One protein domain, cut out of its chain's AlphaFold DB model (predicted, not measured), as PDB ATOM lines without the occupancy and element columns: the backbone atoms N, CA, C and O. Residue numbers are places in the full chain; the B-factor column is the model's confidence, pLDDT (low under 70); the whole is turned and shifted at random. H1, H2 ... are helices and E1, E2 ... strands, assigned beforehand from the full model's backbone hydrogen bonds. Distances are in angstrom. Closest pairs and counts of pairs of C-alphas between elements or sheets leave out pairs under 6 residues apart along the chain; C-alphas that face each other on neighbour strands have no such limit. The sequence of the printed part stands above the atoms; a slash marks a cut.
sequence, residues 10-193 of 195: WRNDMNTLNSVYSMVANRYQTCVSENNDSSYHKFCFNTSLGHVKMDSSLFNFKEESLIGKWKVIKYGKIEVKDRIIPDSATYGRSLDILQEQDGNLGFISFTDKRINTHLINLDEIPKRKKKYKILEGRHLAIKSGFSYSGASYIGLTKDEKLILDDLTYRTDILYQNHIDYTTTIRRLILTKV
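Overview. This is residues 10 to 193 of the 195 residues of an uncharacterized protein of Flavobacteriales bacterium (UniProt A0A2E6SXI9). A small closed barrel of eight strands stands at one end, and three of its strands, E3, E11 and E10, run on out of it as a long slab, widened by E4 beside E3 and by the hairpin of E1 and E2 beside E10. The short helices H2 and H3 pack on the outside of the barrel, while H1 lies apart from the strands. The printed part has 184 residues, with three named helices and eleven named strands in the order H1 H2 E1 E2 H3 E3 E4 E5 E6 E7 E8 E9 E10 E11; neighbour strands are antiparallel, and the class is mostly strand. It is compact, with a radius of gyration of the C-alphas of 17.4 A, and spans 53 by 35 by 29 A, only just elongated.

Arrangement. H1, residues 10 to 19, is not on the barrel and is apart from H2, residues 23 to 26. H2 is on the barrel, outside it, at a height over the sheet of 8.7 A; its closest C-alphas to E9, residues 147 to 156, are those of Ala 25 and Ala 151, 5.6 A apart. E1, residues 30 to 35, and E2, residues 39 to 45, form a hairpin, with N 34 and O 41 at 2.9 A. On the other side of E2 is E10, residues 162 to 174, with N 42 and O 171 at 2.9 A. H3, residues 63 to 66, is on the barrel, outside it, over none of its strands, at a height of 6.7 A. E3, residues 68 to 84, bends by 68 degrees at residue 71. On one side of E3 are E5, residues 106 to 110, with N 70 and O 108 at 2.8 A, and E4, residues 91 to 102, with N 79 and O 96 at 2.8 A. On its other side E11, residues 178 to 192, closes the ring, with N 80 and O 183 at 2.9 A. E5, E6 (residues 114 to 119), E7 (residues 129 to 135), E8 (residues 139 to 144), E9, E10 and E11 form a meander, each strand the antiparallel neighbour of the one before; within hydrogen-bond range are N 109 and O 116, at 2.9 A, across the pair E5 and E6, and N 153 and O 165, at 2.8 A, across the pair E9 and E10. In H1 every O i to N i+4 pair is within hydrogen-bond range; H2 and H3 are too short for such a pair.

Along the chain. H1 begins at C-alpha 10 (157.644, 227.760, 238.964). From first to last C-alpha E3 and E11 each measure 44.7 A, E10 38.8 A and E4 33.0 A. E11 ends at C-alpha 192 (136.788, 235.304, 206.161).

Size, cuts and confidence. The two C-alphas farthest apart, those of Asp 37 and Val 193, are 54.4 A apart. The printed part has no cut. The link from E2 to H3, residues 46 to 62, is long. The mean pLDDT of the printed part is 83.3; 22 residues are under 70, among them residues 13 to 21 and 54 to 59.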
ATOM      1  N   TRP A  10     158.318 228.707 239.851       67.69
ATOM      2  CA  TRP A  10     157.644 227.760 238.964       67.69
ATOM      3  C   TRP A  10     156.281 227.301 239.486       67.69
ATOM      4  O   TRP A  10     155.296 227.316 238.755       67.69
ATOM      5  N   ARG A  11     156.187 226.910 240.765       67.12
ATOM      6  CA  ARG A  11     154.912 226.459 241.349       67.12
ATOM      7  C   ARG A  11     153.860 227.573 241.324       67.12
ATOM      8  O   ARG A  11     152.699 227.296 241.034       67.12
ATOM      9  N   ASN A  12     154.260 228.818 241.574       72.56
ATOM     10  CA  ASN A  12     153.366 229.976 241.515       72.56
ATOM     11  C   ASN A  12     152.950 230.296 240.075       72.56
ATOM     12  O   ASN A  12     151.772 230.546 239.820       72.56
ATOM     13  N   ASP A  13     153.879 230.225 239.125       69.50
ATOM     14  CA  ASP A  13     153.613 230.444 237.704       69.50
ATOM     15  C   ASP A  13     152.706 229.351 237.145       69.50
ATOM     16  O   ASP A  13     151.739 229.646 236.450       69.50
ATOM     17  N   MET A  14     152.943 228.097 237.520       69.50
ATOM     18  CA  MET A  14     152.115 226.965 237.127       69.50
ATOM     19  C   MET A  14     150.720 227.049 237.749       69.50
ATOM     20  O   MET A  14     149.728 226.805 237.068       69.50
ATOM     21  N   ASN A  15     150.611 227.457 239.016       67.75
ATOM     22  CA  ASN A  15     149.321 227.748 239.644       67.75
ATOM     23  C   ASN A  15     148.602 228.903 238.944       67.75
ATOM     24  O   ASN A  15     147.396 228.824 238.744       67.75
ATOM     25  N   THR A  16     149.327 229.939 238.520       66.38
ATOM     26  CA  THR A  16     148.767 231.070 237.771       66.38
ATOM     27  C   THR A  16     148.279 230.615 236.400       66.38
ATOM     28  O   THR A  16     147.129 230.860 236.052       66.38
ATOM     29  N   LEU A  17     149.089 229.874 235.645       64.81
ATOM     30  CA  LEU A  17     148.732 229.328 234.332       64.81
ATOM     31  C   LEU A  17     147.535 228.381 234.417       64.81
ATOM     32  O   LEU A  17     146.622 228.465 233.590       64.81
ATOM     33  N   ASN A  18     147.499 227.544 235.456       62.50
ATOM     34  CA  ASN A  18     146.346 226.718 235.766       62.50
ATOM     35  C   ASN A  18     145.154 227.579 236.203       62.50
ATOM     36  O   ASN A  18     144.063 227.342 235.729       62.50
ATOM     37  N   SER A  19     145.293 228.646 236.985       57.41
ATOM     38  CA  SER A  19     144.137 229.470 237.389       57.41
ATOM     39  C   SER A  19     143.369 230.100 236.212       57.41
ATOM     40  O   SER A  19     142.189 230.408 236.344       57.41
ATOM     41  N   VAL A  20     144.002 230.220 235.034       59.44
ATOM     42  CA  VAL A  20     143.367 230.661 233.776       59.44
ATOM     43  C   VAL A  20     142.774 229.486 232.968       59.44
ATOM     44  O   VAL A  20     142.476 229.631 231.775       59.44
ATOM     45  N   TYR A  21     142.639 228.289 233.550       68.94
ATOM     46  CA  TYR A  21     141.901 227.185 232.935       68.94
ATOM     47  C   TYR A  21     140.398 227.454 233.016       68.94
ATOM     48  O   TYR A  21     139.881 227.970 234.004       68.94
ATOM     49  N   SER A  22     139.664 227.057 231.980       75.81
ATOM     50  CA  SER A  22     138.206 227.121 232.000       75.81
ATOM     51  C   SER A  22     137.644 225.863 232.652       75.81
ATOM     52  O   SER A  22     137.788 224.759 232.120       75.81
ATOM     53  N   MET A  23     136.975 226.009 233.801       78.94
ATOM     54  CA  MET A  23     136.255 224.892 234.433       78.94
ATOM     55  C   MET A  23     135.181 224.316 233.509       78.94
ATOM     56  O   MET A  23     134.947 223.108 233.520       78.94
ATOM     57  N   VAL A  24     134.531 225.169 232.715       84.00
ATOM     58  CA  VAL A  24     133.469 224.766 231.790       84.00
ATOM     59  C   VAL A  24     134.057 223.990 230.616       84.00
ATOM     60  O   VAL A  24     133.599 222.884 230.334       84.00
ATOM     61  N   ALA A  25     135.103 224.513 229.973       83.50
ATOM     62  CA  ALA A  25     135.751 223.874 228.832       83.50
ATOM     63  C   ALA A  25     136.436 222.553 229.217       83.50
ATOM     64  O   ALA A  25     136.370 221.578 228.470       83.50
ATOM     65  N   ASN A  26     137.007 222.474 230.424       77.88
ATOM     66  CA  ASN A  26     137.630 221.254 230.940       77.88
ATOM     67  C   ASN A  26     136.663 220.076 231.094       77.88
ATOM     68  O   ASN A  26     137.112 218.936 231.078       77.88
ATOM     69  N   ARG A  27     135.346 220.298 231.190       82.50
ATOM     70  CA  ARG A  27     134.366 219.191 231.195       82.50
ATOM     71  C   ARG A  27     134.281 218.462 229.854       82.50
ATOM     72  O   ARG A  27     133.721 217.373 229.793       82.50
ATOM     73  N   TYR A  28     134.814 219.061 228.793       82.38
ATOM     74  CA  TYR A  28     134.787 218.522 227.437       82.38
ATOM     75  C   TYR A  28     136.126 217.901 227.013       82.38
ATOM     76  O   TYR A  28     136.252 217.461 225.872       82.38
ATOM     77  N   GLN A  29     137.119 217.845 227.906       82.19
ATOM     78  CA  GLN A  29     138.419 217.230 227.626       82.19
ATOM     79  C   GLN A  29     138.442 215.744 228.000       82.19
ATOM     80  O   GLN A  29     137.729 215.306 228.903       82.19
ATOM     81  N   THR A  30     139.343 214.997 227.369       81.50
ATOM     82  CA  THR A  30     139.646 213.614 227.750       81.50
ATOM     83  C   THR A  30     141.090 213.547 228.215       81.50
ATOM     84  O   THR A  30     141.987 213.925 227.464       81.50
ATOM     85  N   CYS A  31     141.317 213.054 229.432       83.19
ATOM     86  CA  CYS A  31     142.656 212.797 229.949       83.19
ATOM     87  C   CYS A  31     142.782 211.342 230.394       83.19
ATOM     88  O   CYS A  31     141.850 210.786 230.970       83.19
ATOM     89  N   VAL A  32     143.954 210.768 230.166       87.06
ATOM     90  CA  VAL A  32     144.399 209.514 230.773       87.06
ATOM     91  C   VAL A  32     145.532 209.832 231.739       87.06
ATOM     92  O   VAL A  32     146.328 210.741 231.488       87.06
ATOM     93  N   SER A  33     145.581 209.131 232.865       89.00
ATOM     94  CA  SER A  33     146.666 209.286 233.827       89.00
ATOM     95  C   SER A  33     147.031 207.960 234.462       89.00
ATOM     96  O   SER A  33     146.152 207.151 234.749       89.00
ATOM     97  N   GLU A  34     148.314 207.804 234.731       89.69
ATOM     98  CA  GLU A  34     148.901 206.687 235.454       89.69
ATOM     99  C   GLU A  34     149.702 207.255 236.625       89.69
ATOM    100  O   GLU A  34     150.381 208.273 236.484       89.69
ATOM    101  N   ASN A  35     149.581 206.636 237.797       89.19
ATOM    102  CA  ASN A  35     150.298 207.047 238.996       89.19
ATOM    103  C   ASN A  35     150.779 205.806 239.740       89.19
ATOM    104  O   ASN A  35     149.994 204.883 239.961       89.19
ATOM    105  N   ASN A  36     152.037 205.818 240.152       88.12
ATOM    106  CA  ASN A  36     152.619 204.832 241.053       88.12
ATOM    107  C   ASN A  36     153.485 205.556 242.103       88.12
ATOM    108  O   ASN A  36     153.510 206.786 242.160       88.12
ATOM    109  N   ASP A  37     154.188 204.800 242.946       83.25
ATOM    110  CA  ASP A  37     154.966 205.360 244.059       83.25
ATOM    111  C   ASP A  37     156.152 206.240 243.613       83.25
ATOM    112  O   ASP A  37     156.649 207.045 244.401       83.25
ATOM    113  N   SER A  38     156.619 206.109 242.366       82.88
ATOM    114  CA  SER A  38     157.811 206.793 241.843       82.88
ATOM    115  C   SER A  38     157.533 207.740 240.666       82.88
ATOM    116  O   SER A  38     158.359 208.616 240.386       82.88
ATOM    117  N   SER A  39     156.379 207.623 240.004       84.94
ATOM    118  CA  SER A  39     156.040 208.432 238.839       84.94
ATOM    119  C   SER A  39     154.561 208.792 238.711       84.94
ATOM    120  O   SER A  39     153.661 208.078 239.155       84.94
ATOM    121  N   TYR A  40     154.322 209.919 238.040       86.00
ATOM    122  CA  TYR A  40     153.001 210.357 237.608       86.00
ATOM    123  C   TYR A  40     153.035 210.761 236.137       86.00
ATOM    124  O   TYR A  40     153.800 211.638 235.739       86.00
ATOM    125  N   HIS A  41     152.149 210.167 235.346       87.88
ATOM    126  CA  HIS A  41     151.986 210.464 233.932       87.88
ATOM    127  C   HIS A  41     150.565 210.945 233.672       87.88
ATOM    128  O   HIS A  41     149.589 210.338 234.116       87.88
ATOM    129  N   LYS A  42     150.423 212.033 232.921       87.56
ATOM    130  CA  LYS A  42     149.127 212.554 232.485       87.56
ATOM    131  C   LYS A  42     149.194 212.921 231.023       87.56
ATOM    132  O   LYS A  42     150.104 213.632 230.614       87.56
ATOM    133  N   PHE A  43     148.186 212.524 230.263       87.88
ATOM    134  CA  PHE A  43     148.024 212.947 228.883       87.88
ATOM    135  C   PHE A  43     146.586 213.375 228.613       87.88
ATOM    136  O   PHE A  43     145.649 212.603 228.808       87.88
ATOM    137  N   CYS A  44     146.411 214.619 228.181       84.44
ATOM    138  CA  CYS A  44     145.126 215.226 227.869       84.44
ATOM    139  C   CYS A  44     145.035 215.573 226.382       84.44
ATOM    140  O   CYS A  44     145.901 216.261 225.835       84.44
ATOM    141  N   PHE A  45     143.940 215.149 225.755       81.44
ATOM    142  CA  PHE A  45     143.606 215.447 224.367       81.44
ATOM    143  C   PHE A  45     142.660 216.644 224.274       81.44
ATOM    144  O   PHE A  45     141.701 216.728 225.048       81.44
ATOM    145  N   ASN A  46     142.882 217.501 223.271       75.25
ATOM    146  CA  ASN A  46     142.020 218.626 222.886       75.25
ATOM    147  C   ASN A  46     141.558 219.429 224.109       75.25
ATOM    148  O   ASN A  46     140.362 219.527 224.407       75.25
ATOM    149  N   THR A  47     142.535 219.884 224.883       76.00
ATOM    150  CA  THR A  47     142.340 220.387 226.237       76.00
ATOM    151  C   THR A  47     142.427 221.908 226.291       76.00
ATOM    152  O   THR A  47     143.187 222.539 225.560       76.00
ATOM    153  N   SER A  48     141.669 222.509 227.212       74.31
ATOM    154  CA  SER A  48     141.854 223.922 227.557       74.31
ATOM    155  C   SER A  48     143.056 224.152 228.491       74.31
ATOM    156  O   SER A  48     143.450 225.304 228.711       74.31
ATOM    157  N   LEU A  49     143.623 223.058 229.021       72.69
ATOM    158  CA  LEU A  49     144.829 223.005 229.837       72.69
ATOM    159  C   LEU A  49     146.068 223.046 228.942       72.69
ATOM    160  O   LEU A  49     146.193 222.316 227.965       72.69
ATOM    161  N   GLY A  50     147.022 223.873 229.327       69.00
ATOM    162  CA  GLY A  50     148.338 223.920 228.722       69.00
ATOM    163  C   GLY A  50     149.226 224.760 229.615       69.00
ATOM    164  O   GLY A  50     148.804 225.823 230.072       69.00
ATOM    165  N   HIS A  51     150.439 224.277 229.873       71.94
ATOM    166  CA  HIS A  51     151.433 225.052 230.617       71.94
ATOM    167  C   HIS A  51     151.979 226.219 229.779       71.94
ATOM    168  O   HIS A  51     152.567 227.152 230.307       71.94
ATOM    169  N   VAL A  52     151.711 226.211 228.472       72.25
ATOM    170  CA  VAL A  52     151.979 227.320 227.567       72.25
ATOM    171  C   VAL A  52     150.722 227.644 226.779       72.25
ATOM    172  O   VAL A  52     150.021 226.756 226.290       72.25
ATOM    173  N   LYS A  53     150.461 228.943 226.622       70.81
ATOM    174  CA  LYS A  53     149.493 229.465 225.654       70.81
ATOM    175  C   LYS A  53     150.214 230.413 224.713       70.81
ATOM    176  O   LYS A  53     150.928 231.308 225.176       70.81
ATOM    177  N   MET A  54     149.990 230.238 223.414       67.12
ATOM    178  CA  MET A  54     150.464 231.171 222.394       67.12
ATOM    179  C   MET A  54     149.886 232.553 222.694       67.12
ATOM    180  O   MET A  54     148.666 232.716 222.787       67.12
ATOM    181  N   ASP A  55     150.767 233.534 222.884       56.19
ATOM    182  CA  ASP A  55     150.359 234.908 223.144       56.19
ATOM    183  C   ASP A  55     149.746 235.463 221.864       56.19
ATOM    184  O   ASP A  55     150.418 235.775 220.884       56.19
ATOM    185  N   SER A  56     148.428 235.445 221.816       56.53
ATOM    186  CA  SER A  56     147.680 236.012 220.714       56.53
ATOM    187  C   SER A  56     146.690 236.952 221.359       56.53
ATOM    188  O   SER A  56     145.960 236.558 222.269       56.53
ATOM    189  N   SER A  57     146.711 238.216 220.932       58.56
ATOM    190  CA  SER A  57     145.723 239.221 221.310       58.56
ATOM    191  C   SER A  57     144.381 238.824 220.691       58.56
ATOM    192  O   SER A  57     143.970 239.365 219.663       58.56
ATOM    193  N   LEU A  58     143.780 237.780 221.250       69.44
ATOM    194  CA  LEU A  58     142.510 237.219 220.839       69.44
ATOM    195  C   LEU A  58     141.422 237.946 221.609       69.44
ATOM    196  O   LEU A  58     141.433 237.991 222.841       69.44
ATOM    197  N   PHE A  59     140.486 238.516 220.872       69.12
ATOM    198  CA  PHE A  59     139.323 239.166 221.446       69.12
ATOM    199  C   PHE A  59     138.195 238.147 221.538       69.12
ATOM    200  O   PHE A  59     137.982 237.357 220.612       69.12
ATOM    201  N   ASN A  60     137.461 238.178 222.654       70.81
ATOM    202  CA  ASN A  60     136.158 237.529 222.701       70.81
ATOM    203  C   ASN A  60     135.296 238.179 221.612       70.81
ATOM    204  O   ASN A  60     135.196 239.405 221.540       70.81
ATOM    205  N   PHE A  61     134.682 237.359 220.773       77.31
ATOM    206  CA  PHE A  61     133.825 237.817 219.690       77.31
ATOM    207  C   PHE A  61     132.393 237.325 219.910       77.31
ATOM    208  O   PHE A  61     132.150 236.377 220.661       77.31
ATOM    209  N   LYS A  62     131.432 237.989 219.266       82.50
ATOM    210  CA  LYS A  62     130.031 237.556 219.262       82.50
ATOM    211  C   LYS A  62     129.887 236.336 218.353       82.50
ATOM    212  O   LYS A  62     130.394 236.379 217.241       82.50
ATOM    213  N   GLU A  63     129.220 235.265 218.785       84.06
ATOM    214  CA  GLU A  63     129.155 234.003 218.019       84.06
ATOM    215  C   GLU A  63     128.676 234.198 216.569       84.06
ATOM    216  O   GLU A  63     129.154 233.523 215.657       84.06
ATOM    217  N   GLU A  64     127.808 235.180 216.327       87.88
ATOM    218  CA  GLU A  64     127.309 235.532 214.998       87.88
ATOM    219  C   GLU A  64     128.427 235.977 214.041       87.88
ATOM    220  O   GLU A  64     128.325 235.759 212.833       87.88
ATOM    221  N   SER A  65     129.526 236.547 214.551       88.06
ATOM    222  CA  SER A  65     130.659 236.975 213.724       88.06
ATOM    223  C   SER A  65     131.413 235.796 213.101       88.06
ATOM    224  O   SER A  65     132.054 235.971 212.059       88.06
ATOM    225  N   LEU A  66     131.306 234.593 213.684       89.25
ATOM    226  CA  LEU A  66     131.867 233.366 213.112       89.25
ATOM    227  C   LEU A  66     131.111 232.894 211.879       89.25
ATOM    228  O   LEU A  66     131.710 232.221 211.043       89.25
ATOM    229  N   ILE A  67     129.817 233.207 211.766       93.12
ATOM    230  CA  ILE A  67     128.973 232.669 210.701       93.12
ATOM    231  C   ILE A  67     129.552 233.064 209.339       93.12
ATOM    232  O   ILE A  67     129.929 234.218 209.107       93.12
ATOM    233  N   GLY A  68     129.635 232.075 208.451       94.38
ATOM    234  CA  GLY A  68     130.183 232.216 207.108       94.38
ATOM    235  C   GLY A  68     131.283 231.206 206.804       94.38
ATOM    236  O   GLY A  68     131.526 230.242 207.541       94.38
ATOM    237  N   LYS A  69     131.940 231.417 205.664       95.81
ATOM    238  CA  LYS A  69     133.036 230.583 205.175       95.81
ATOM    239  C   LYS A  69     134.375 231.246 205.483       95.81
ATOM    240  O   LYS A  69     134.568 232.427 205.225       95.81
ATOM    241  N   TRP A  70     135.306 230.459 205.996       95.69
ATOM    242  CA  TRP A  70     136.651 230.872 206.362       95.69
ATOM    243  C   TRP A  70     137.660 230.061 205.564       95.69
ATOM    244  O   TRP A  70     137.600 228.831 205.549       95.69
ATOM    245  N   LYS A  71     138.587 230.737 204.894       95.38
ATOM    246  CA  LYS A  71     139.712 230.116 204.198       95.38
ATOM    247  C   LYS A  71     140.845 229.888 205.185       95.38
ATOM    248  O   LYS A  71     141.282 230.835 205.833       95.38
ATOM    249  N   VAL A  72     141.334 228.656 205.274       94.50
ATOM    250  CA  VAL A  72     142.522 228.326 206.066       94.50
ATOM    251  C   VAL A  72     143.747 228.766 205.279       94.50
ATOM    252  O   VAL A  72     143.997 228.248 204.191       94.50
ATOM    253  N   ILE A  73     144.471 229.744 205.820       94.44
ATOM    254  CA  ILE A  73     145.639 230.349 205.166       94.44
ATOM    255  C   ILE A  73     146.965 229.849 205.735       94.44
ATOM    256  O   ILE A  73     147.992 229.976 205.072       94.44
ATOM    257  N   LYS A  74     146.938 229.308 206.959       93.81
ATOM    258  CA  LYS A  74     148.120 228.795 207.644       93.81
ATOM    259  C   LYS A  74     147.769 227.680 208.619       93.81
ATOM    260  O   LYS A  74     146.754 227.760 209.317       93.81
ATOM    261  N   TYR A  75     148.641 226.685 208.684       93.31
ATOM    262  CA  TYR A  75     148.670 225.644 209.699       93.31
ATOM    263  C   TYR A  75     150.057 225.600 210.338       93.31
ATOM    264  O   TYR A  75     151.068 225.654 209.641       93.31
ATOM    265  N   GLY A  76     150.099 225.482 211.660       91.81
ATOM    266  CA  GLY A  76     151.331 225.274 212.408       91.81
ATOM    267  C   GLY A  76     151.139 224.231 213.498       91.81
ATOM    268  O   GLY A  76     150.100 224.205 214.158       91.81
ATOM    269  N   LYS A  77     152.149 223.392 213.714       92.44
ATOM    270  CA  LYS A  77     152.240 222.463 214.839       92.44
ATOM    271  C   LYS A  77     153.502 222.794 215.613       92.44
ATOM    272  O   LYS A  77     154.606 222.605 215.110       92.44
ATOM    273  N   ILE A  78     153.321 223.316 216.815       91.75
ATOM    274  CA  ILE A  78     154.409 223.765 217.682       91.75
ATOM    275  C   ILE A  78     154.395 222.893 218.924       91.75
ATOM    276  O   ILE A  78     153.335 222.645 219.495       91.75
ATOM    277  N   GLU A  79     155.560 222.440 219.348       92.69
ATOM    278  CA  GLU A  79     155.745 221.741 220.605       92.69
ATOM    279  C   GLU A  79     156.603 222.590 221.531       92.69
ATOM    280  O   GLU A  79     157.638 223.118 221.134       92.69
ATOM    281  N   VAL A  80     156.146 222.743 222.770       90.06
ATOM    282  CA  VAL A  80     156.938 223.346 223.836       90.06
ATOM    283  C   VAL A  80     157.138 222.305 224.918       90.06
ATOM    284  O   VAL A  80     156.160 221.717 225.397       90.06
ATOM    285  N   LYS A  81     158.400 222.090 225.279       90.31
ATOM    286  CA  LYS A  81     158.815 221.188 226.349       90.31
ATOM    287  C   LYS A  81     159.513 221.988 227.427       90.31
ATOM    288  O   LYS A  81     160.560 222.571 227.161       90.31
ATOM    289  N   ASP A  82     158.965 221.951 228.629       85.88
ATOM    290  CA  ASP A  82     159.597 222.496 229.821       85.88
ATOM    291  C   ASP A  82     160.025 221.338 230.728       85.88
ATOM    292  O   ASP A  82     159.210 220.485 231.079       85.88
ATOM    293  N   ARG A  83     161.303 221.311 231.109       85.31
ATOM    294  CA  ARG A  83     161.895 220.349 232.046       85.31
ATOM    295  C   ARG A  83     162.388 221.061 233.292       85.31
ATOM    296  O   ARG A  83     163.042 222.104 233.213       85.31
ATOM    297  N   ILE A  84     162.148 220.426 234.430       82.19
ATOM    298  CA  ILE A  84     162.539 220.907 235.751       82.19
ATOM    299  C   ILE A  84     163.211 219.785 236.504       82.19
ATOM    300  O   ILE A  84     162.687 218.676 236.538       82.19
ATOM    301  N   ILE A  85     164.318 220.091 237.166       80.75
ATOM    302  CA  ILE A  85     164.949 219.188 238.124       80.75
ATOM    303  C   ILE A  85     164.628 219.730 239.525       80.75
ATOM    304  O   ILE A  85     165.021 220.862 239.821       80.75
ATOM    305  N   PRO A  86     163.882 218.991 240.371       71.31
ATOM    306  CA  PRO A  86     163.639 219.380 241.756       71.31
ATOM    307  C   PRO A  86     164.950 219.708 242.476       71.31
ATOM    308  O   PRO A  86     165.970 219.075 242.224       71.31
ATOM    309  N   ASP A  87     164.921 220.724 243.337       72.00
ATOM    310  CA  ASP A  87     166.068 221.170 244.145       72.00
ATOM    311  C   ASP A  87     167.301 221.637 243.344       72.00
ATOM    312  O   ASP A  87     168.376 221.867 243.900       72.00
ATOM    313  N   SER A  88     167.135 221.860 242.039       67.81
ATOM    314  CA  SER A  88     168.128 222.458 241.155       67.81
ATOM    315  C   SER A  88     167.633 223.797 240.597       67.81
ATOM    316  O   SER A  88     166.437 224.026 240.417       67.81
ATOM    317  N   ALA A  89     168.565 224.702 240.289       64.38
ATOM    318  CA  ALA A  89     168.281 225.897 239.491       64.38
ATOM    319  C   ALA A  89     168.226 225.592 237.977       64.38
ATOM    320  O   ALA A  89     168.113 226.511 237.168       64.38
ATOM    321  N   THR A  90     168.337 224.320 237.577       66.25
ATOM    322  CA  THR A  90     168.366 223.910 236.171       66.25
ATOM    323  C   THR A  90     166.963 223.842 235.576       66.25
ATOM    324  O   THR A  90     166.152 222.985 235.933       66.25
ATOM    325  N   TYR A  91     166.739 224.711 234.590       75.38
ATOM    326  CA  TYR A  91     165.545 224.773 233.755       75.38
ATOM    327  C   TYR A  91     165.911 224.527 232.301       75.38
ATOM    328  O   TYR A  91     166.862 225.113 231.785       75.38
ATOM    329  N   GLY A  92     165.129 223.688 231.629       79.25
ATOM    330  CA  GLY A  92     165.209 223.512 230.185       79.25
ATOM    331  C   GLY A  92     163.883 223.880 229.544       79.25
ATOM    332  O   GLY A  92     162.853 223.360 229.959       79.25
ATOM    333  N   ARG A  93     163.909 224.738 228.523       86.69
ATOM    334  CA  ARG A  93     162.793 224.913 227.589       86.69
ATOM    335  C   ARG A  93     163.278 224.630 226.180       86.69
ATOM    336  O   ARG A  93     164.256 225.238 225.751       86.69
ATOM    337  N   SER A  94     162.569 223.774 225.456       89.25
ATOM    338  CA  SER A  94     162.672 223.706 223.998       89.25
ATOM    339  C   SER A  94     161.365 224.160 223.359       89.25
ATOM    340  O   SER A  94     160.278 223.960 223.907       89.25
ATOM    341  N   LEU A  95     161.492 224.818 222.211       90.19
ATOM    342  CA  LEU A  95     160.384 225.155 221.333       90.19
ATOM    343  C   LEU A  95     160.726 224.604 219.959       90.19
ATOM    344  O   LEU A  95     161.677 225.061 219.327       90.19
ATOM    345  N   ASP A  96     159.920 223.655 219.508       92.50
ATOM    346  CA  ASP A  96     160.121 222.946 218.258       92.50
ATOM    347  C   ASP A  96     158.933 223.225 217.327       92.50
ATOM    348  O   ASP A  96     157.774 222.954 217.658       92.50
ATOM    349  N   ILE A  97     159.202 223.790 216.147       90.44
ATOM    350  CA  ILE A  97     158.200 223.911 215.081       90.44
ATOM    351  C   ILE A  97     158.206 222.584 214.324       90.44
ATOM    352  O   ILE A  97     159.072 222.332 213.492       90.44
ATOM    353  N   LEU A  98     157.251 221.714 214.646       89.19
ATOM    354  CA  LEU A  98     157.169 220.369 214.076       89.19
ATOM    355  C   LEU A  98     156.667 220.387 212.630       89.19
ATOM    356  O   LEU A  98     157.033 219.530 211.831       89.19
ATOM    357  N   GLN A  99     155.787 221.335 212.305       89.81
ATOM    358  CA  GLN A  99     155.219 221.484 210.971       89.81
ATOM    359  C   GLN A  99     154.719 222.909 210.768       89.81
ATOM    360  O   GLN A  99     154.080 223.479 211.655       89.81
ATOM    361  N   GLU A 100     154.937 223.452 209.578       91.00
ATOM    362  CA  GLU A 100     154.375 224.727 209.151       91.00
ATOM    363  C   GLU A 100     153.965 224.620 207.684       91.00
ATOM    364  O   GLU A 100     154.687 224.059 206.858       91.00
ATOM    365  N   GLN A 101     152.763 225.092 207.372       91.56
ATOM    366  CA  GLN A 101     152.244 225.145 206.015       91.56
ATOM    367  C   GLN A 101     151.504 226.461 205.817       91.56
ATOM    368  O   GLN A 101     150.654 226.830 206.629       91.56
ATOM    369  N   ASP A 102     151.790 227.121 204.703       91.25
ATOM    370  CA  ASP A 102     151.113 228.333 204.260       91.25
ATOM    371  C   ASP A 102     150.363 228.062 202.946       91.25
ATOM    372  O   ASP A 102     150.700 227.153 202.184       91.25
ATOM    373  N   GLY A 103     149.343 228.870 202.657       83.88
ATOM    374  CA  GLY A 103     148.627 228.837 201.382       83.88
ATOM    375  C   GLY A 103     147.184 228.358 201.507       83.88
ATOM    376  O   GLY A 103     146.519 228.596 202.509       83.88
ATOM    377  N   ASN A 104     146.635 227.752 200.451       86.12
ATOM    378  CA  ASN A 104     145.246 227.288 200.457       86.12
ATOM    379  C   ASN A 104     145.130 225.898 201.100       86.12
ATOM    380  O   ASN A 104     145.221 224.887 200.409       86.12
ATOM    381  N   LEU A 105     144.877 225.861 202.407       91.94
ATOM    382  CA  LEU A 105     144.770 224.618 203.183       91.94
ATOM    383  C   LEU A 105     143.319 224.130 203.332       91.94
ATOM    384  O   LEU A 105     143.019 223.236 204.125       91.94
ATOM    385  N   GLY A 106     142.408 224.718 202.553       92.38
ATOM    386  CA  GLY A 106     140.987 224.407 202.556       92.38
ATOM    387  C   GLY A 106     140.149 225.444 203.300       92.38
ATOM    388  O   GLY A 106     140.509 226.619 203.403       92.38
ATOM    389  N   PHE A 107     138.983 225.022 203.784       93.38
ATOM    390  CA  PHE A 107     137.980 225.917 204.354       93.38
ATOM    391  C   PHE A 107     137.313 225.335 205.596       93.38
ATOM    392  O   PHE A 107     137.111 224.124 205.718       93.38
ATOM    393  N   ILE A 108     136.886 226.230 206.481       94.06
ATOM    394  CA  ILE A 108     135.969 225.933 207.576       94.06
ATOM    395  C   ILE A 108     134.732 226.810 207.407       94.06
ATOM    396  O   ILE A 108     134.840 228.012 207.197       94.06
ATOM    397  N   SER A 109     133.548 226.217 207.489       94.38
ATOM    398  CA  SER A 109     132.284 226.952 207.448       94.38
ATOM    399  C   SER A 109     131.553 226.807 208.771       94.38
ATOM    400  O   SER A 109     131.346 225.685 209.242       94.38
ATOM    401  N   PHE A 110     131.133 227.935 209.336       93.50
ATOM    402  CA  PHE A 110     130.297 227.988 210.529       93.50
ATOM    403  C   PHE A 110     128.887 228.434 210.142       93.50
ATOM    404  O   PHE A 110     128.702 229.423 209.432       93.50
ATOM    405  N   THR A 111     127.890 227.704 210.629       92.19
ATOM    406  CA  THR A 111     126.499 228.163 210.707       92.19
ATOM    407  C   THR A 111     126.152 228.472 212.162       92.19
ATOM    408  O   THR A 111     126.974 228.280 213.059       92.19
ATOM    409  N   ASP A 112     124.910 228.871 212.408       88.06
ATOM    410  CA  ASP A 112     124.297 228.976 213.739       88.06
ATOM    411  C   ASP A 112     124.560 227.773 214.672       88.06
ATOM    412  O   ASP A 112     124.643 227.921 215.885       88.06
ATOM    413  N   LYS A 113     124.646 226.552 214.128       86.12
ATOM    414  CA  LYS A 113     124.669 225.311 214.924       86.12
ATOM    415  C   LYS A 113     125.712 224.305 214.485       86.12
ATOM    416  O   LYS A 113     125.877 223.283 215.159       86.12
ATOM    417  N   ARG A 114     126.342 224.490 213.324       91.81
ATOM    418  CA  ARG A 114     127.220 223.484 212.720       91.81
ATOM    419  C   ARG A 114     128.532 224.080 212.252       91.81
ATOM    420  O   ARG A 114     128.567 225.154 211.671       91.81
ATOM    421  N   ILE A 115     129.585 223.307 212.465       91.69
ATOM    422  CA  ILE A 115     130.898 223.517 211.878       91.69
ATOM    423  C   ILE A 115     131.105 222.454 210.801       91.69
ATOM    424  O   ILE A 115     130.756 221.280 210.996       91.69
ATOM    425  N   ASN A 116     131.631 222.877 209.657       91.69
ATOM    426  CA  ASN A 116     132.023 222.007 208.562       91.69
ATOM    427  C   ASN A 116     133.484 222.269 208.192       91.69
ATOM    428  O   ASN A 116     133.812 223.395 207.826       91.69
ATOM    429  N   THR A 117     134.345 221.258 208.279       90.38
ATOM    430  CA  THR A 117     135.766 221.369 207.924       90.38
ATOM    431  C   THR A 117     136.064 220.612 206.633       90.38
ATOM    432  O   THR A 117     135.786 219.418 206.508       90.38
ATOM    433  N   HIS A 118     136.669 221.314 205.679       89.38
ATOM    434  CA  HIS A 118     137.162 220.782 204.411       89.38
ATOM    435  C   HIS A 118     138.623 221.172 204.261       89.38
ATOM    436  O   HIS A 118     138.933 222.180 203.631       89.38
ATOM    437  N   LEU A 119     139.506 220.401 204.887       88.31
ATOM    438  CA  LEU A 119     140.944 220.655 204.870       88.31
ATOM    439  C   LEU A 119     141.627 219.842 203.766       88.31
ATOM    440  O   LEU A 119     141.181 218.738 203.431       88.31
ATOM    441  N   ILE A 120     142.686 220.414 203.200       85.25
ATOM    442  CA  ILE A 120     143.503 219.830 202.132       85.25
ATOM    443  C   ILE A 120     144.888 219.558 202.721       85.25
ATOM    444  O   ILE A 120     145.454 220.448 203.347       85.25
ATOM    445  N   ASN A 121     145.422 218.349 202.526       74.81
ATOM    446  CA  ASN A 121     146.770 217.947 202.965       74.81
ATOM    447  C   ASN A 121     147.041 218.108 204.480       74.81
ATOM    448  O   ASN A 121     148.183 218.280 204.898       74.81
ATOM    449  N   LEU A 122     145.986 218.036 205.303       80.31
ATOM    450  CA  LEU A 122     146.036 218.097 206.768       80.31
ATOM    451  C   LEU A 122     145.331 216.874 207.373       80.31
ATOM    452  O   LEU A 122     144.299 217.000 208.034       80.31
ATOM    453  N   ASP A 123     145.876 215.681 207.129       72.69
ATOM    454  CA  ASP A 123     145.248 214.404 207.515       72.69
ATOM    455  C   ASP A 123     145.112 214.227 209.038       72.69
ATOM    456  O   ASP A 123     144.210 213.534 209.512       72.69
ATOM    457  N   GLU A 124     145.949 214.918 209.823       71.12
ATOM    458  CA  GLU A 124     145.866 214.944 211.291       71.12
ATOM    459  C   GLU A 124     144.585 215.626 211.813       71.12
ATOM    460  O   GLU A 124     144.197 215.425 212.969       71.12
ATOM    461  N   ILE A 125     143.919 216.448 210.992       74.00
ATOM    462  CA  ILE A 125     142.682 217.139 211.363       74.00
ATOM    463  C   ILE A 125     141.513 216.516 210.587       74.00
ATOM    464  O   ILE A 125     141.292 216.830 209.416       74.00
ATOM    465  N   PRO A 126     140.702 215.657 211.228       68.06
ATOM    466  CA  PRO A 126     139.630 214.960 210.533       68.06
ATOM    467  C   PRO A 126     138.591 215.933 209.966       68.06
ATOM    468  O   PRO A 126     138.163 216.885 210.630       68.06
ATOM    469  N   LYS A 127     138.117 215.634 208.753       72.12
ATOM    470  CA  LYS A 127     136.974 216.317 208.133       72.12
ATOM    471  C   LYS A 127     135.725 216.073 208.977       72.12
ATOM    472  O   LYS A 127     135.351 214.932 209.258       72.12
ATOM    473  N   ARG A 128     135.081 217.144 209.431       75.19
ATOM    474  CA  ARG A 128     133.985 217.098 210.402       75.19
ATOM    475  C   ARG A 128     132.837 217.964 209.931       75.19
ATOM    476  O   ARG A 128     133.000 219.162 209.761       75.19
ATOM    477  N   LYS A 129     131.648 217.367 209.863       84.12
ATOM    478  CA  LYS A 129     130.370 218.084 209.881       84.12
ATOM    479  C   LYS A 129     129.675 217.781 211.199       84.12
ATOM    480  O   LYS A 129     129.066 216.722 211.355       84.12
ATOM    481  N   LYS A 130     129.817 218.666 212.182       87.94
ATOM    482  CA  LYS A 130     129.368 218.419 213.560       87.94
ATOM    483  C   LYS A 130     128.650 219.635 214.128       87.94
ATOM    484  O   LYS A 130     128.813 220.750 213.640       87.94
ATOM    485  N   LYS A 131     127.829 219.409 215.156       91.00
ATOM    486  CA  LYS A 131     127.317 220.521 215.967       91.00
ATOM    487  C   LYS A 131     128.460 221.087 216.804       91.00
ATOM    488  O   LYS A 131     129.335 220.314 217.195       91.00
ATOM    489  N   TYR A 132     128.438 222.379 217.093       90.94
ATOM    490  CA  TYR A 132     129.420 223.009 217.973       90.94
ATOM    491  C   TYR A 132     128.745 223.936 218.985       90.94
ATOM    492  O   TYR A 132     127.553 224.223 218.860       90.94
ATOM    493  N   LYS A 133     129.507 224.343 219.997       89.94
ATOM    494  CA  LYS A 133     129.170 225.401 220.953       89.94
ATOM    495  C   LYS A 133     130.426 226.207 221.254       89.94
ATOM    496  O   LYS A 133     131.508 225.617 221.316       89.94
ATOM    497  N   ILE A 134     130.271 227.507 221.472       88.69
ATOM    498  CA  ILE A 134     131.324 228.328 222.061       88.69
ATOM    499  C   ILE A 134     131.096 228.370 223.571       88.69
ATOM    500  O   ILE A 134     129.984 228.572 224.051       88.69
ATOM    501  N   LEU A 135     132.146 228.105 224.335       86.56
ATOM    502  CA  LEU A 135     132.140 228.154 225.790       86.56
ATOM    503  C   LEU A 135     132.966 229.364 226.206       86.56
ATOM    504  O   LEU A 135     134.072 229.567 225.701       86.56
ATOM    505  N   GLU A 136     132.396 230.185 227.088       82.44
ATOM    506  CA  GLU A 136     133.057 231.373 227.655       82.44
ATOM    507  C   GLU A 136     133.658 232.318 226.590       82.44
ATOM    508  O   GLU A 136     134.646 233.015 226.827       82.44
ATOM    509  N   GLY A 137     133.067 232.327 225.389       81.69
ATOM    510  CA  GLY A 137     133.468 233.173 224.263       81.69
ATOM    511  C   GLY A 137     134.818 232.833 223.618       81.69
ATOM    512  O   GLY A 137     135.257 233.591 222.757       81.69
ATOM    513  N   ARG A 138     135.493 231.747 224.024       85.31
ATOM    514  CA  ARG A 138     136.870 231.449 223.575       85.31
ATOM    515  C   ARG A 138     137.226 229.974 223.429       85.31
ATOM    516  O   ARG A 138     138.339 229.675 223.004       85.31
ATOM    517  N   HIS A 139     136.332 229.049 223.775       87.19
ATOM    518  CA  HIS A 139     136.565 227.617 223.573       87.19
ATOM    519  C   HIS A 139     135.514 227.024 222.648       87.19
ATOM    520  O   HIS A 139     134.319 227.117 222.904       87.19
ATOM    521  N   LEU A 140     135.963 226.376 221.584       88.31
ATOM    522  CA  LEU A 140     135.130 225.644 220.647       88.31
ATOM    523  C   LEU A 140     134.983 224.195 221.119       88.31
ATOM    524  O   LEU A 140     135.956 223.439 221.118       88.31
ATOM    525  N   ALA A 141     133.755 223.802 221.463       89.00
ATOM    526  CA  ALA A 141     133.405 222.420 221.769       89.00
ATOM    527  C   ALA A 141     132.595 221.781 220.642       89.00
ATOM    528  O   ALA A 141     131.623 222.360 220.153       89.00
ATOM    529  N   ILE A 142     132.958 220.559 220.239       88.06
ATOM    530  CA  ILE A 142     132.359 219.871 219.087       88.06
ATOM    531  C   ILE A 142     131.565 218.650 219.557       88.06
ATOM    532  O   ILE A 142     132.017 217.865 220.379       88.06
ATOM    533  N   LYS A 143     130.358 218.448 219.022       86.81
ATOM    534  CA  LYS A 143     129.521 217.298 219.379       86.81
ATOM    535  C   LYS A 143     130.103 215.990 218.828       86.81
ATOM    536  O   LYS A 143     130.236 215.845 217.609       86.81
ATOM    537  N   SER A 144     130.348 215.014 219.700       80.19
ATOM    538  CA  SER A 144     130.733 213.640 219.361       80.19
ATOM    539  C   SER A 144     129.760 212.649 220.004       80.19
ATOM    540  O   SER A 144     129.631 212.583 221.221       80.19
ATOM    541  N   GLY A 145     129.016 211.897 219.186       80.69
ATOM    542  CA  GLY A 145     127.931 211.047 219.688       80.69
ATOM    543  C   GLY A 145     126.864 211.866 220.428       80.69
ATOM    544  O   GLY A 145     126.304 212.814 219.867       80.69
ATOM    545  N   PHE A 146     126.586 211.505 221.684       78.56
ATOM    546  CA  PHE A 146     125.603 212.185 222.537       78.56
ATOM    547  C   PHE A 146     126.180 213.354 223.349       78.56
ATOM    548  O   PHE A 146     125.410 214.218 223.772       78.56
ATOM    549  N   SER A 147     127.502 213.446 223.501       81.00
ATOM    550  CA  SER A 147     128.185 214.485 224.279       81.00
ATOM    551  C   SER A 147     128.920 215.490 223.383       81.00
ATOM    552  O   SER A 147     129.020 215.328 222.166       81.00
ATOM    553  N   TYR A 148     129.385 216.587 223.975       83.06
ATOM    554  CA  TYR A 148     130.398 217.436 223.348       83.06
ATOM    555  C   TYR A 148     131.772 216.968 223.825       83.06
ATOM    556  O   TYR A 148     131.901 216.499 224.955       83.06
ATOM    557  N   SER A 149     132.773 217.056 222.962       79.94
ATOM    558  CA  SER A 149     134.158 216.743 223.286       79.94
ATOM    559  C   SER A 149     135.117 217.664 222.534       79.94
ATOM    560  O   SER A 149     134.805 218.194 221.462       79.94
ATOM    561  N   GLY A 150     136.296 217.833 223.124       71.00
ATOM    562  CA  GLY A 150     137.310 218.785 222.708       71.00
ATOM    563  C   GLY A 150     136.963 220.201 223.145       71.00
ATOM    564  O   GLY A 150     135.834 220.649 222.975       71.00
ATOM    565  N   ALA A 151     137.942 220.896 223.707       71.94
ATOM    566  CA  ALA A 151     137.915 222.330 223.910       71.94
ATOM    567  C   ALA A 151     139.143 222.923 223.220       71.94
ATOM    568  O   ALA A 151     140.225 222.978 223.797       71.94
ATOM    569  N   SER A 152     138.967 223.344 221.971       78.88
ATOM    570  CA  SER A 152     139.992 224.079 221.227       78.88
ATOM    571  C   SER A 152     139.834 225.571 221.519       78.88
ATOM    572  O   SER A 152     138.705 226.048 221.638       78.88
ATOM    573  N   TYR A 153     140.920 226.329 221.652       86.00
ATOM    574  CA  TYR A 153     140.803 227.784 221.747       86.00
ATOM    575  C   TYR A 153     140.389 228.355 220.393       86.00
ATOM    576  O   TYR A 153     140.862 227.920 219.345       86.00
ATOM    577  N   ILE A 154     139.498 229.335 220.424       87.94
ATOM    578  CA  ILE A 154     139.039 230.082 219.261       87.94
ATOM    579  C   ILE A 154     139.088 231.569 219.586       87.94
ATOM    580  O   ILE A 154     138.703 231.986 220.678       87.94
ATOM    581  N   GLY A 155     139.560 232.378 218.646       89.00
ATOM    582  CA  GLY A 155     139.661 233.818 218.848       89.00
ATOM    583  C   GLY A 155     139.804 234.579 217.545       89.00
ATOM    584  O   GLY A 155     140.317 234.041 216.566       89.00
ATOM    585  N   LEU A 156     139.378 235.839 217.549       88.50
ATOM    586  CA  LEU A 156     139.635 236.768 216.453       88.50
ATOM    587  C   LEU A 156     140.781 237.703 216.834       88.50
ATOM    588  O   LEU A 156     140.825 238.224 217.950       88.50
ATOM    589  N   THR A 157     141.715 237.900 215.909       87.62
ATOM    590  CA  THR A 157     142.738 238.942 216.029       87.62
ATOM    591  C   THR A 157     142.141 240.317 215.715       87.62
ATOM    592  O   THR A 157     141.047 240.413 215.158       87.62
ATOM    593  N   LYS A 158     142.875 241.395 216.032       83.75
ATOM    594  CA  LYS A 158     142.494 242.765 215.625       83.75
ATOM    595  C   LYS A 158     142.333 242.901 214.109       83.75
ATOM    596  O   LYS A 158     141.477 243.647 213.661       83.75
ATOM    597  N   ASP A 159     143.119 242.139 213.352       85.94
ATOM    598  CA  ASP A 159     143.124 242.134 211.884       85.94
ATOM    599  C   ASP A 159     142.097 241.151 211.289       85.94
ATOM    600  O   ASP A 159     142.293 240.638 210.188       85.94
ATOM    601  N   GLU A 160     141.055 240.800 212.050       87.50
ATOM    602  CA  GLU A 160     139.955 239.916 211.634       87.50
ATOM    603  C   GLU A 160     140.379 238.511 211.166       87.50
ATOM    604  O   GLU A 160     139.672 237.836 210.411       87.50
ATOM    605  N   LYS A 161     141.523 238.016 211.650       91.88
ATOM    606  CA  LYS A 161     141.934 236.627 211.425       91.88
ATOM    607  C   LYS A 161     141.356 235.748 212.516       91.88
ATOM    608  O   LYS A 161     141.520 236.032 213.703       91.88
ATOM    609  N   LEU A 162     140.722 234.653 212.117       92.06
ATOM    610  CA  LEU A 162     140.255 233.637 213.051       92.06
ATOM    611  C   LEU A 162     141.406 232.688 213.371       92.06
ATOM    612  O   LEU A 162     142.038 232.141 212.469       92.06
ATOM    613  N   ILE A 163     141.664 232.493 214.655       91.81
ATOM    614  CA  ILE A 163     142.644 231.549 215.178       91.81
ATOM    615  C   ILE A 163     141.886 230.395 215.820       91.81
ATOM    616  O   ILE A 163     140.987 230.625 216.632       91.81
ATOM    617  N   LEU A 164     142.252 229.167 215.454       90.50
ATOM    618  CA  LEU A 164     141.802 227.941 216.108       90.50
ATOM    619  C   LEU A 164     143.023 227.176 216.601       90.50
ATOM    620  O   LEU A 164     143.810 226.706 215.780       90.50
ATOM    621  N   ASP A 165     143.149 227.021 217.912       88.94
ATOM    622  CA  ASP A 165     144.218 226.242 218.528       88.94
ATOM    623  C   ASP A 165     143.660 224.980 219.165       88.94
ATOM    624  O   ASP A 165     142.768 225.027 220.012       88.94
ATOM    625  N   ASP A 166     144.245 223.848 218.810       86.75
ATOM    626  CA  ASP A 166     143.979 222.566 219.434       86.75
ATOM    627  C   ASP A 166     145.210 222.115 220.219       86.75
ATOM    628  O   ASP A 166     146.290 221.928 219.647       86.75
ATOM    629  N   LEU A 167     145.057 221.976 221.536       86.12
ATOM    630  CA  LEU A 167     146.165 221.683 222.436       86.12
ATOM    631  C   LEU A 167     146.105 220.236 222.909       86.12
ATOM    632  O   LEU A 167     145.058 219.734 223.331       86.12
ATOM    633  N   THR A 168     147.263 219.590 222.909       87.94
ATOM    634  CA  THR A 168     147.516 218.402 223.719       87.94
ATOM    635  C   THR A 168     148.487 218.761 224.829       87.94
ATOM    636  O   THR A 168     149.395 219.577 224.653       87.94
ATOM    637  N   TYR A 169     148.283 218.160 225.993       86.56
ATOM    638  CA  TYR A 169     149.101 218.422 227.166       86.56
ATOM    639  C   TYR A 169     149.531 217.113 227.802       86.56
ATOM    640  O   TYR A 169     148.694 216.250 228.079       86.56
ATOM    641  N   ARG A 170     150.833 216.983 228.038       89.25
ATOM    642  CA  ARG A 170     151.454 215.847 228.697       89.25
ATOM    643  C   ARG A 170     152.253 216.314 229.907       89.25
ATOM    644  O   ARG A 170     152.903 217.357 229.873       89.25
ATOM    645  N   THR A 171     152.183 215.534 230.973       86.75
ATOM    646  CA  THR A 171     153.021 215.677 232.158       86.75
ATOM    647  C   THR A 171     153.656 214.333 232.452       86.75
ATOM    648  O   THR A 171     152.930 213.345 232.551       86.75
ATOM    649  N   ASP A 172     154.970 214.315 232.622       86.19
ATOM    650  CA  ASP A 172     155.722 213.167 233.114       86.19
ATOM    651  C   ASP A 172     156.517 213.618 234.342       86.19
ATOM    652  O   ASP A 172     157.390 214.477 234.264       86.19
ATOM    653  N   ILE A 173     156.170 213.074 235.502       84.56
ATOM    654  CA  ILE A 173     156.838 213.334 236.774       84.56
ATOM    655  C   ILE A 173     157.571 212.064 237.160       84.56
ATOM    656  O   ILE A 173     156.939 211.025 237.337       84.56
ATOM    657  N   LEU A 174     158.879 212.167 237.345       84.00
ATOM    658  CA  LEU A 174     159.681 211.181 238.056       84.00
ATOM    659  C   LEU A 174     160.089 211.823 239.378       84.00
ATOM    660  O   LEU A 174     160.897 212.759 239.389       84.00
ATOM    661  N   TYR A 175     159.482 211.375 240.480       74.56
ATOM    662  CA  TYR A 175     159.656 212.015 241.784       74.56
ATOM    663  C   TYR A 175     161.147 212.111 242.140       74.56
ATOM    664  O   TYR A 175     161.915 211.187 241.883       74.56
ATOM    665  N   GLN A 176     161.551 213.263 242.688       74.00
ATOM    666  CA  GLN A 176     162.939 213.614 243.040       74.00
ATOM    667  C   GLN A 176     163.942 213.718 241.871       74.00
ATOM    668  O   GLN A 176     165.068 214.143 242.098       74.00
ATOM    669  N   ASN A 177     163.555 213.397 240.631       82.12
ATOM    670  CA  ASN A 177     164.453 213.439 239.473       82.12
ATOM    671  C   ASN A 177     164.134 214.596 238.532       82.12
ATOM    672  O   ASN A 177     164.946 215.500 238.352       82.12
ATOM    673  N   HIS A 178     162.965 214.560 237.896       81.19
ATOM    674  CA  HIS A 178     162.545 215.623 236.996       81.19
ATOM    675  C   HIS A 178     161.035 215.663 236.800       81.19
ATOM    676  O   HIS A 178     160.311 214.692 237.026       81.19
ATOM    677  N   ILE A 179     160.580 216.824 236.354       84.56
ATOM    678  CA  ILE A 179     159.219 217.083 235.925       84.56
ATOM    679  C   ILE A 179     159.296 217.615 234.501       84.56
ATOM    680  O   ILE A 179     159.860 218.687 234.279       84.56
ATOM    681  N   ASP A 180     158.705 216.879 233.568       87.50
ATOM    682  CA  ASP A 180     158.591 217.266 232.170       87.50
ATOM    683  C   ASP A 180     157.140 217.642 231.851       87.50
ATOM    684  O   ASP A 180     156.188 216.895 232.104       87.50
ATOM    685  N   TYR A 181     156.974 218.813 231.253       86.94
ATOM    686  CA  TYR A 181     155.720 219.303 230.711       86.94
ATOM    687  C   TYR A 181     155.865 219.439 229.206       86.94
ATOM    688  O   TYR A 181     156.778 220.095 228.720       86.94
ATOM    689  N   THR A 182     154.953 218.839 228.452       89.81
ATOM    690  CA  THR A 182     154.910 218.997 226.997       89.81
ATOM    691  C   THR A 182     153.545 219.524 226.592       89.81
ATOM    692  O   THR A 182     152.511 218.964 226.959       89.81
ATOM    693  N   THR A 183     153.523 220.607 225.825       90.00
ATOM    694  CA  THR A 183     152.313 221.139 225.205       90.00
ATOM    695  C   THR A 183     152.543 221.191 223.709       90.00
ATOM    696  O   THR A 183     153.416 221.914 223.238       90.00
ATOM    697  N   THR A 184     151.736 220.443 222.963       90.94
ATOM    698  CA  THR A 184     151.685 220.561 221.506       90.94
ATOM    699  C   THR A 184     150.478 221.409 221.142       90.94
ATOM    700  O   THR A 184     149.361 221.139 221.585       90.94
ATOM    701  N   ILE A 185     150.695 222.433 220.327       89.69
ATOM    702  CA  ILE A 185     149.678 223.370 219.862       89.69
ATOM    703  C   ILE A 185     149.572 223.215 218.351       89.69
ATOM    704  O   ILE A 185     150.517 223.511 217.618       89.69
ATOM    705  N   ARG A 186     148.415 222.754 217.883       90.56
ATOM    706  CA  ARG A 186     148.045 222.772 216.466       90.56
ATOM    707  C   ARG A 186     147.213 224.017 216.210       90.56
ATOM    708  O   ARG A 186     146.107 224.123 216.729       90.56
ATOM    709  N   ARG A 187     147.738 224.948 215.423       91.12
ATOM    710  CA  ARG A 187     147.125 226.241 215.126       91.12
ATOM    711  C   ARG A 187     146.671 226.300 213.679       91.12
ATOM    712  O   ARG A 187     147.460 226.058 212.771       91.12
ATOM    713  N   LEU A 188     145.428 226.711 213.469       92.56
ATOM    714  CA  LEU A 188     144.923 227.167 212.180       92.56
ATOM    715  C   LEU A 188     144.722 228.679 212.227       92.56
ATOM    716  O   LEU A 188     144.137 229.201 213.177       92.56
ATOM    717  N   ILE A 189     145.163 229.366 211.177       93.62
ATOM    718  CA  ILE A 189     144.847 230.776 210.934       93.62
ATOM    719  C   ILE A 189     143.951 230.844 209.710       93.62
ATOM    720  O   ILE A 189     144.270 230.280 208.657       93.62
ATOM    721  N   LEU A 190     142.829 231.539 209.848       94.69
ATOM    722  CA  LEU A 190     141.825 231.652 208.810       94.69
ATOM    723  C   LEU A 190     141.466 233.107 208.517       94.69
ATOM    724  O   LEU A 190     141.534 233.975 209.383       94.69
ATOM    725  N   THR A 191     141.029 233.342 207.285       95.62
ATOM    726  CA  THR A 191     140.483 234.622 206.814       95.62
ATOM    727  C   THR A 191     139.056 234.421 206.338       95.62
ATOM    728  O   THR A 191     138.731 233.370 205.776       95.62
ATOM    729  N   LYS A 192     138.181 235.393 206.596       94.94
ATOM    730  CA  LYS A 192     136.788 235.304 206.161       94.94
ATOM    731  C   LYS A 192     136.730 235.434 204.639       94.94
ATOM    732  O   LYS A 192     137.393 236.289 204.059       94.94
ATOM    733  N   VAL A 193     135.976 234.555 203.987       93.44
ATOM    734  CA  VAL A 193     135.678 234.679 202.558       93.44
ATOM    735  C   VAL A 193     134.557 235.702 202.444       93.44
ATOM    736  O   VAL A 193     133.467 235.466 202.964       93.44
TER     737      VAL A 193